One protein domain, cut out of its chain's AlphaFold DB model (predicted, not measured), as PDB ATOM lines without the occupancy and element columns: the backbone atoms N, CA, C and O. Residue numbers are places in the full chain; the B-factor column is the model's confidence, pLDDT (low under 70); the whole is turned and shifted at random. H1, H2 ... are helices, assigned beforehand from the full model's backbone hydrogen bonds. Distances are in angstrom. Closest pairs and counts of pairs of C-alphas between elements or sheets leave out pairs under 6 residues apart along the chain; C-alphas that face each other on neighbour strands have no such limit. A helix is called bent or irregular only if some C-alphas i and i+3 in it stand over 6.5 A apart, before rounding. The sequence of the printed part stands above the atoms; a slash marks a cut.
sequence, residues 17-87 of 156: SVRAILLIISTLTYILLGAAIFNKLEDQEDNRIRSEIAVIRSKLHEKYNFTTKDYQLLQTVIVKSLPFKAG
ATOM      1  N   SER A  17      -2.855  -9.966   3.785       88.25
ATOM      2  CA  SER A  17      -1.632 -10.267   3.032       88.25
ATOM      3  C   SER A  17      -0.714 -11.217   3.800       88.25
ATOM      4  O   SER A  17      -0.228 -12.187   3.225       88.25
ATOM      5  N   VAL A  18      -0.541 -11.012   5.112       92.50
ATOM      6  CA  VAL A  18       0.232 -11.927   5.973       92.50
ATOM      7  C   VAL A  18      -0.390 -13.325   5.971       92.50
ATOM      8  O   VAL A  18       0.306 -14.309   5.734       92.50
ATOM      9  N   ARG A  19      -1.711 -13.428   6.169       92.56
ATOM     10  CA  ARG A  19      -2.423 -14.714   6.130       92.56
ATOM     11  C   ARG A  19      -2.294 -15.404   4.769       92.56
ATOM     12  O   ARG A  19      -2.085 -16.612   4.733       92.56
ATOM     13  N   ALA A  20      -2.418 -14.662   3.671       93.06
ATOM     14  CA  ALA A  20      -2.273 -15.214   2.327       93.06
ATOM     15  C   ALA A  20      -0.865 -15.784   2.100       93.06
ATOM     16  O   ALA A  20      -0.730 -16.910   1.631       93.06
ATOM     17  N   ILE A  21       0.175 -15.054   2.506       94.69
ATOM     18  CA  ILE A  21       1.568 -15.495   2.372       94.69
ATOM     19  C   ILE A  21       1.839 -16.741   3.221       94.69
ATOM     20  O   ILE A  21       2.452 -17.686   2.730       94.69
ATOM     21  N   LEU A  22       1.331 -16.793   4.456       95.44
ATOM     22  CA  LEU A  22       1.455 -17.980   5.307       95.44
ATOM     23  C   LEU A  22       0.782 -19.213   4.690       95.44
ATOM     24  O   LEU A  22       1.365 -20.296   4.715       95.44
ATOM     25  N   LEU A  23      -0.412 -19.055   4.103       95.38
ATOM     26  CA  LEU A  23      -1.097 -20.146   3.404       95.38
ATOM     27  C   LEU A  23      -0.286 -20.632   2.200       95.38
ATOM     28  O   LEU A  23      -0.093 -21.832   2.053       95.38
ATOM     29  N   ILE A  24       0.251 -19.714   1.393       96.50
ATOM     30  CA  ILE A  24       1.083 -20.066   0.235       96.50
ATOM     31  C   ILE A  24       2.327 -20.842   0.681       96.50
ATOM     32  O   ILE A  24       2.594 -21.914   0.146       96.50
ATOM     33  N   ILE A  25       3.061 -20.352   1.685       97.12
ATOM     34  CA  ILE A  25       4.270 -21.021   2.194       97.12
ATOM     35  C   ILE A  25       3.935 -22.414   2.739       97.12
ATOM     36  O   ILE A  25       4.637 -23.384   2.443       97.12
ATOM     37  N   SER A  26       2.848 -22.534   3.504       97.25
ATOM     38  CA  SER A  26       2.385 -23.815   4.041       97.25
ATOM     39  C   SER A  26       2.024 -24.804   2.927       97.25
ATOM     40  O   SER A  26       2.500 -25.939   2.947       97.25
ATOM     41  N   THR A  27       1.260 -24.374   1.917       96.75
ATOM     42  CA  THR A  27       0.899 -25.212   0.765       96.75
ATOM     43  C   THR A  27       2.126 -25.637  -0.034       96.75
ATOM     44  O   THR A  27       2.246 -26.809  -0.381       96.75
ATOM     45  N   LEU A  28       3.068 -24.726  -0.290       98.00
ATOM     46  CA  LEU A  28       4.311 -25.061  -0.988       98.00
ATOM     47  C   LEU A  28       5.122 -26.101  -0.214       98.00
ATOM     48  O   LEU A  28       5.580 -27.080  -0.796       98.00
ATOM     49  N   THR A  29       5.243 -25.932   1.102       97.81
ATOM     50  CA  THR A  29       5.953 -26.885   1.966       97.81
ATOM     51  C   THR A  29       5.281 -28.259   1.940       97.81
ATOM     52  O   THR A  29       5.960 -29.275   1.812       97.81
ATOM     53  N   TYR A  30       3.947 -28.299   1.993       97.75
ATOM     54  CA  TYR A  30       3.174 -29.535   1.887       97.75
ATOM     55  C   TYR A  30       3.396 -30.246   0.542       97.75
ATOM     56  O   TYR A  30       3.641 -31.451   0.520       97.75
ATOM     57  N   ILE A  31       3.379 -29.503  -0.572       98.25
ATOM     58  CA  ILE A  31       3.644 -30.052  -1.912       98.25
ATOM     59  C   ILE A  31       5.064 -30.624  -1.998       98.25
ATOM     60  O   ILE A  31       5.241 -31.728  -2.507       98.25
ATOM     61  N   LEU A  32       6.070 -29.913  -1.480       98.19
ATOM     62  CA  LEU A  32       7.461 -30.377  -1.490       98.19
ATOM     63  C   LEU A  32       7.647 -31.658  -0.671       98.19
ATOM     64  O   LEU A  32       8.321 -32.584  -1.124       98.19
ATOM     65  N   LEU A  33       7.019 -31.735   0.504       98.31
ATOM     66  CA  LEU A  33       7.041 -32.941   1.328       98.31
ATOM     67  C   LEU A  33       6.382 -34.121   0.601       98.31
ATOM     68  O   LEU A  33       6.965 -35.202   0.536       98.31
ATOM     69  N   GLY A  34       5.202 -33.903   0.012       98.12
ATOM     70  CA  GLY A  34       4.511 -34.911  -0.789       98.12
ATOM     71  C   GLY A  34       5.370 -35.407  -1.954       98.12
ATOM     72  O   GLY A  34       5.523 -36.613  -2.128       98.12
ATOM     73  N   ALA A  35       6.003 -34.497  -2.697       98.00
ATOM     74  CA  ALA A  35       6.899 -34.840  -3.801       98.00
ATOM     75  C   ALA A  35       8.092 -35.696  -3.346       98.00
ATOM     76  O   ALA A  35       8.419 -36.682  -4.003       98.00
ATOM     77  N   ALA A  36       8.714 -35.367  -2.209       98.00
ATOM     78  CA  ALA A  36       9.824 -36.149  -1.664       98.00
ATOM     79  C   ALA A  36       9.392 -37.566  -1.253       98.00
ATOM     80  O   ALA A  36      10.099 -38.536  -1.539       98.00
ATOM     81  N   ILE A  37       8.219 -37.692  -0.623       98.00
ATOM     82  CA  ILE A  37       7.648 -38.984  -0.231       98.00
ATOM     83  C   ILE A  37       7.322 -39.820  -1.471       98.00
ATOM     84  O   ILE A  37       7.792 -40.950  -1.564       98.00
ATOM     85  N   PHE A  38       6.588 -39.272  -2.447       97.69
ATOM     86  CA  PHE A  38       6.255 -39.991  -3.681       97.69
ATOM     87  C   PHE A  38       7.499 -40.405  -4.457       97.69
ATOM     88  O   PHE A  38       7.586 -41.549  -4.881       97.69
ATOM     89  N   ASN A  39       8.497 -39.524  -4.575       97.31
ATOM     90  CA  ASN A  39       9.763 -39.883  -5.198       97.31
ATOM     91  C   ASN A  39      10.401 -41.079  -4.486       97.31
ATOM     92  O   ASN A  39      10.851 -42.011  -5.133       97.31
ATOM     93  N   LYS A  40      10.407 -41.104  -3.148       96.56
ATOM     94  CA  LYS A  40      11.009 -42.224  -2.421       96.56
ATOM     95  C   LYS A  40      10.215 -43.529  -2.548       96.56
ATOM     96  O   LYS A  40      10.837 -44.590  -2.577       96.56
ATOM     97  N   LEU A  41       8.886 -43.452  -2.575       96.75
ATOM     98  CA  LEU A  41       8.006 -44.619  -2.661       96.75
ATOM     99  C   LEU A  41       7.974 -45.222  -4.072       96.75
ATOM    100  O   LEU A  41       8.035 -46.439  -4.207       96.75
ATOM    101  N   GLU A  42       7.913 -44.385  -5.107       97.06
ATOM    102  CA  GLU A  42       7.677 -44.823  -6.488       97.06
ATOM    103  C   GLU A  42       8.974 -45.035  -7.294       97.06
ATOM    104  O   GLU A  42       8.966 -45.794  -8.261       97.06
ATOM    105  N   ASP A  43      10.107 -44.426  -6.906       95.94
ATOM    106  CA  ASP A  43      11.364 -44.506  -7.681       95.94
ATOM    107  C   ASP A  43      11.867 -45.946  -7.858       95.94
ATOM    108  O   ASP A  43      12.305 -46.331  -8.942       95.94
ATOM    109  N   GLN A  44      11.763 -46.790  -6.826       94.75
ATOM    110  CA  GLN A  44      12.206 -48.183  -6.936       94.75
ATOM    111  C   GLN A  44      11.374 -48.969  -7.959       94.75
ATOM    112  O   GLN A  44      11.930 -49.741  -8.744       94.75
ATOM    113  N   GLU A  45      10.056 -48.781  -7.957       94.19
ATOM    114  CA  GLU A  45       9.152 -49.503  -8.848       94.19
ATOM    115  C   GLU A  45       9.245 -48.980 -10.288       94.19
ATOM    116  O   GLU A  45       9.319 -49.784 -11.218       94.19
ATOM    117  N   ASP A  46       9.357 -47.662 -10.492       94.25
ATOM    118  CA  ASP A  46       9.571 -47.083 -11.826       94.25
ATOM    119  C   ASP A  46      10.880 -47.605 -12.443       94.25
ATOM    120  O   ASP A  46      10.911 -48.028 -13.603       94.25
ATOM    121  N   ASN A  47      11.954 -47.692 -11.650       95.50
ATOM    122  CA  ASN A  47      13.218 -48.284 -12.091       95.50
ATOM    123  C   ASN A  47      13.083 -49.780 -12.420       95.50
ATOM    124  O   ASN A  47      13.645 -50.243 -13.420       95.50
ATOM    125  N   ARG A  48      12.298 -50.538 -11.641       95.62
ATOM    126  CA  ARG A  48      12.014 -51.953 -11.925       95.62
ATOM    127  C   ARG A  48      11.278 -52.112 -13.251       95.62
ATOM    128  O   ARG A  48      11.762 -52.838 -14.119       95.62
ATOM    129  N   ILE A  49      10.187 -51.379 -13.458       93.62
ATOM    130  CA  ILE A  49       9.396 -51.406 -14.696       93.62
ATOM    131  C   ILE A  49      10.266 -51.022 -15.902       93.62
ATOM    132  O   ILE A  49      10.246 -51.705 -16.930       93.62
ATOM    133  N   ARG A  50      11.094 -49.974 -15.778       93.50
ATOM    134  CA  ARG A  50      12.052 -49.576 -16.825       93.50
ATOM    135  C   ARG A  50      13.037 -50.693 -17.155       93.50
ATOM    136  O   ARG A  50      13.291 -50.942 -18.335       93.50
ATOM    137  N   SER A  51      13.572 -51.371 -16.140       95.44
ATOM    138  CA  SER A  51      14.511 -52.481 -16.331       95.44
ATOM    139  C   SER A  51      13.849 -53.684 -17.011       95.44
ATOM    140  O   SER A  51      14.418 -54.242 -17.948       95.44
ATOM    141  N   GLU A  52      12.614 -54.031 -16.637       94.31
ATOM    142  CA  GLU A  52      11.852 -55.119 -17.258       94.31
ATOM    143  C   GLU A  52      11.557 -54.824 -18.731       94.31
ATOM    144  O   GLU A  52      11.796 -55.671 -19.598       94.31
ATOM    145  N   ILE A  53      11.123 -53.599 -19.046       91.44
ATOM    146  CA  ILE A  53      10.904 -53.156 -20.429       91.44
ATOM    147  C   ILE A  53      12.216 -53.199 -21.222       91.44
ATOM    148  O   ILE A  53      12.214 -53.644 -22.371       91.44
ATOM    149  N   ALA A  54      13.341 -52.785 -20.629       92.12
ATOM    150  CA  ALA A  54      14.650 -52.851 -21.274       92.12
ATOM    151  C   ALA A  54      15.079 -54.301 -21.560       92.12
ATOM    152  O   ALA A  54      15.568 -54.586 -22.651       92.12
ATOM    153  N   VAL A  55      14.826 -55.233 -20.637       94.25
ATOM    154  CA  VAL A  55      15.100 -56.665 -20.835       94.25
ATOM    155  C   VAL A  55      14.221 -57.251 -21.939       94.25
ATOM    156  O   VAL A  55      14.724 -57.954 -22.815       94.25
ATOM    157  N   ILE A  56      12.918 -56.955 -21.942       91.19
ATOM    158  CA  ILE A  56      12.000 -57.386 -23.009       91.19
ATOM    159  C   ILE A  56      12.457 -56.816 -24.358       91.19
ATOM    160  O   ILE A  56      12.448 -57.524 -25.370       91.19
ATOM    161  N   ARG A  57      12.914 -55.559 -24.368       89.25
ATOM    162  CA  ARG A  57      13.471 -54.906 -25.552       89.25
ATOM    163  C   ARG A  57      14.742 -55.597 -26.061       89.25
ATOM    164  O   ARG A  57      14.888 -55.811 -27.258       89.25
ATOM    165  N   SER A  58      15.654 -55.995 -25.181       91.38
ATOM    166  CA  SER A  58      16.835 -56.757 -25.606       91.38
ATOM    167  C   SER A  58      16.442 -58.127 -26.163       91.38
ATOM    168  O   SER A  58      16.940 -58.530 -27.211       91.38
ATOM    169  N   LYS A  59      15.472 -58.806 -25.534       93.38
ATOM    170  CA  LYS A  59      15.005 -60.130 -25.968       93.38
ATOM    171  C   LYS A  59      14.349 -60.132 -27.350       93.38
ATOM    172  O   LYS A  59      14.619 -61.063 -28.106       93.38
ATOM    173  N   LEU A  60      13.494 -59.158 -27.710       92.12
ATOM    174  CA  LEU A  60      12.960 -59.164 -29.089       92.12
ATOM    175  C   LEU A  60      13.984 -58.685 -30.123       92.12
ATOM    176  O   LEU A  60      13.923 -59.154 -31.258       92.12
ATOM    177  N   HIS A  61      14.951 -57.840 -29.747       90.94
ATOM    178  CA  HIS A  61      16.066 -57.517 -30.639       90.94
ATOM    179  C   HIS A  61      16.907 -58.764 -30.949       90.94
ATOM    180  O   HIS A  61      17.168 -59.044 -32.110       90.94
ATOM    181  N   GLU A  62      17.292 -59.544 -29.940       92.62
ATOM    182  CA  GLU A  62      18.120 -60.742 -30.127       92.62
ATOM    183  C   GLU A  62      17.371 -61.868 -30.857       92.62
ATOM    184  O   GLU A  62      17.907 -62.483 -31.774       92.62
ATOM    185  N   LYS A  63      16.109 -62.125 -30.487       93.38
ATOM    186  CA  LYS A  63      15.338 -63.248 -31.042       93.38
ATOM    187  C   LYS A  63      14.765 -62.974 -32.436       93.38
ATOM    188  O   LYS A  63      14.591 -63.914 -33.207       93.38
ATOM    189  N   TYR A  64      14.424 -61.721 -32.742       91.06
ATOM    190  CA  TYR A  64      13.688 -61.356 -33.960       91.06
ATOM    191  C   TYR A  64      14.338 -60.223 -34.772       91.06
ATOM    192  O   TYR A  64      13.732 -59.771 -35.739       91.06
ATOM    193  N   ASN A  65      15.538 -59.751 -34.408       91.44
ATOM    194  CA  ASN A  65      16.213 -58.604 -35.039       91.44
ATOM    195  C   ASN A  65      15.372 -57.314 -35.051       91.44
ATOM    196  O   ASN A  65      15.471 -56.497 -35.964       91.44
ATOM    197  N   PHE A  66      14.531 -57.124 -34.031       90.69
ATOM    198  CA  PHE A  66      13.652 -55.960 -33.927       90.69
ATOM    199  C   PHE A  66      14.469 -54.698 -33.614       90.69
ATOM    200  O   PHE A  66      15.012 -54.565 -32.516       90.69
ATOM    201  N   THR A  67      14.570 -53.756 -34.555       90.12
ATOM    202  CA  THR A  67      15.361 -52.534 -34.350       90.12
ATOM    203  C   THR A  67      14.626 -51.516 -33.478       90.12
ATOM    204  O   THR A  67      13.413 -51.574 -33.279       90.12
ATOM    205  N   THR A  68      15.342 -50.509 -32.967       87.62
ATOM    206  CA  THR A  68      14.744 -49.415 -32.173       87.62
ATOM    207  C   THR A  68      13.581 -48.715 -32.886       87.62
ATOM    208  O   THR A  68      12.638 -48.290 -32.224       87.62
ATOM    209  N   LYS A  69      13.622 -48.615 -34.223       89.19
ATOM    210  CA  LYS A  69      12.543 -48.012 -35.022       89.19
ATOM    211  C   LYS A  69      11.281 -48.872 -35.005       89.19
ATOM    212  O   LYS A  69      10.189 -48.342 -34.811       89.19
ATOM    213  N   ASP A  70      11.440 -50.185 -35.132       89.38
ATOM    214  CA  ASP A  70      10.326 -51.132 -35.082       89.38
ATOM    215  C   ASP A  70       9.651 -51.090 -33.706       89.38
ATOM    216  O   ASP A  70       8.424 -51.054 -33.606       89.38
ATOM    217  N   TYR A  71      10.445 -50.980 -32.631       86.19
ATOM    218  CA  TYR A  71       9.930 -50.779 -31.272       86.19
ATOM    219  C   TYR A  71       9.099 -49.506 -31.132       86.19
ATOM    220  O   TYR A  71       8.015 -49.550 -30.554       86.19
ATOM    221  N   GLN A  72       9.574 -48.379 -31.664       88.19
ATOM    222  CA  GLN A  72       8.840 -47.112 -31.615       88.19
ATOM    223  C   GLN A  72       7.524 -47.188 -32.393       88.19
ATOM    224  O   GLN A  72       6.498 -46.678 -31.931       88.19
ATOM    225  N   LEU A  73       7.528 -47.853 -33.551       89.75
ATOM    226  CA  LEU A  73       6.317 -48.078 -34.334       89.75
ATOM    227  C   LEU A  73       5.326 -48.951 -33.556       89.75
ATOM    228  O   LEU A  73       4.160 -48.581 -33.423       89.75
ATOM    229  N   LEU A  74       5.800 -50.054 -32.972       88.94
ATOM    230  CA  LEU A  74       4.987 -50.948 -32.152       88.94
ATOM    231  C   LEU A  74       4.398 -50.220 -30.937       88.94
ATOM    232  O   LEU A  74       3.196 -50.312 -30.697       88.94
ATOM    233  N   GLN A  75       5.202 -49.445 -30.208       86.56
ATOM    234  CA  GLN A  75       4.727 -48.620 -29.093       86.56
ATOM    235  C   GLN A  75       3.670 -47.614 -29.552       86.56
ATOM    236  O   GLN A  75       2.644 -47.461 -28.895       86.56
ATOM    237  N   THR A  76       3.874 -46.972 -30.704       87.25
ATOM    238  CA  THR A  76       2.908 -46.023 -31.269       87.25
ATOM    239  C   THR A  76       1.582 -46.705 -31.597       87.25
ATOM    240  O   THR A  76       0.521 -46.167 -31.275       87.25
ATOM    241  N   VAL A  77       1.622 -47.893 -32.205       87.69
ATOM    242  CA  VAL A  77       0.423 -48.686 -32.504       87.69
ATOM    243  C   VAL A  77      -0.276 -49.098 -31.212       87.69
ATOM    244  O   VAL A  77      -1.483 -48.899 -31.095       87.69
ATOM    245  N   ILE A  78       0.468 -49.593 -30.218       86.44
ATOM    246  CA  ILE A  78      -0.088 -49.991 -28.921       86.44
ATOM    247  C   ILE A  78      -0.778 -48.799 -28.262       86.44
ATOM    248  O   ILE A  78      -1.973 -48.891 -27.994       86.44
ATOM    249  N   VAL A  79      -0.088 -47.670 -28.079       84.50
ATOM    250  CA  VAL A  79      -0.637 -46.473 -27.416       84.50
ATOM    251  C   VAL A  79      -1.869 -45.943 -28.148       84.50
ATOM    252  O   VAL A  79      -2.873 -45.638 -27.506       84.50
ATOM    253  N   LYS A  80      -1.852 -45.898 -29.487       81.75
ATOM    254  CA  LYS A  80      -3.027 -45.493 -30.278       81.75
ATOM    255  C   LYS A  80      -4.172 -46.505 -30.214       81.75
ATOM    256  O   LYS A  80      -5.325 -46.111 -30.356       81.75
ATOM    257  N   SER A  81      -3.874 -47.786 -29.997       79.94
ATOM    258  CA  SER A  81      -4.876 -48.854 -29.888       79.94
ATOM    259  C   SER A  81      -5.518 -48.960 -28.497       79.94
ATOM    260  O   SER A  81      -6.642 -49.444 -28.387       79.94
ATOM    261  N   LEU A  82      -4.845 -48.488 -27.437       77.25
ATOM    262  CA  LEU A  82      -5.339 -48.528 -26.052       77.25
ATOM    263  C   LEU A  82      -6.774 -47.999 -25.872       77.25
ATOM    264  O   LEU A  82      -7.573 -48.722 -25.276       77.25
ATOM    265  N   PRO A  83      -7.165 -46.820 -26.399       69.88
ATOM    266  CA  PRO A  83      -8.537 -46.335 -26.239       69.88
ATOM    267  C   PRO A  83      -9.582 -47.250 -26.896       69.88
ATOM    268  O   PRO A  83     -10.714 -47.315 -26.425       69.88
ATOM    269  N   PHE A  84      -9.213 -48.007 -27.936       69.06
ATOM    270  CA  PHE A  84     -10.116 -48.963 -28.585       69.06
ATOM    271  C   PHE A  84     -10.325 -50.236 -27.754       69.06
ATOM    272  O   PHE A  84     -11.380 -50.860 -27.866       69.06
ATOM    273  N   LYS A  85      -9.376 -50.604 -26.877       65.69
ATOM    274  CA  LYS A  85      -9.544 -51.745 -25.956       65.69
ATOM    275  C   LYS A  85     -10.644 -51.508 -24.921       65.69
ATOM    276  O   LYS A  85     -11.281 -52.462 -24.495       65.69
ATOM    277  N   ALA A  86     -10.885 -50.254 -24.545       66.00
ATOM    278  CA  ALA A  86     -11.932 -49.879 -23.597       66.00
ATOM    279  C   ALA A  86     -13.333 -49.764 -24.246       66.00
ATOM    280  O   ALA A  86     -14.285 -49.342 -23.591       66.00
ATOM    281  N   GLY A  87     -13.481 -50.125 -25.529       74.56
ATOM    282  CA  GLY A  87     -14.733 -50.024 -26.283       74.56
ATOM    283  C   GLY A  87     -14.970 -48.638 -26.899       74.56
ATOM    284  O   GLY A  87     -14.091 -47.778 -26.913       74.56
TER     285      GLY A  87
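What this domain is: This is residues 17 to 87 of the 156 residues of the protein "Ion_trans_2 domain-containing protein" of Steinernema carpocapsae (UniProt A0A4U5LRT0). One long bent helix, H1, makes the longest axis, and after a tight turn a shorter helix, H2, leads away from its end like a hook. The printed part has 71 residues with two named helices, H1 then H2, and no named strand: all helix. It is extended, with a radius of gyration of the C-alphas of 21.0 A and spans of 64 by 31 by 21 A.

Where its parts are: H1, residues 17 to 64, begins with C-alpha 17 at (-1.632, -10.267, 3.032). It was assigned as one helix by its hydrogen bonds but is bent: C-alphas 41 and 44 are 7.0 A apart. Its arms are H1a, residues 17 to 41, 36.1 A long, and H1b, residues 44 to 64, 30.1 A long. H2, residues 68 to 85, is 25.2 A long and ends with C-alpha 85 at (-9.544, -51.745, -25.956). H2 is only just irregular, with C-alphas 80 and 83 6.9 A apart, and has a kink of 25 degrees near residue 79.

How they stand to each other: H1a and H1b stand at a steep tilt of 45 degrees. H1b and H2 are close but not clearly touching; their closest C-alphas, of Arg 57 and Tyr 71, are 7.9 A apart. They run opposite ways at a steep tilt of 63 degrees. H1a and H2 are apart. Every O i to N i+4 pair is within hydrogen-bond range in H1a and H1b, and 12 of 14 in H2.

The domain as a whole: The C-alphas farthest apart, of Ser 17 and Lys 63, are 65.2 A apart. Residues 17 to 56 and 72 to 87 stand free. The printed part has no cut, and the link from H1 to H2 is tight. Residues 83 to 86 have pLDDT under 70.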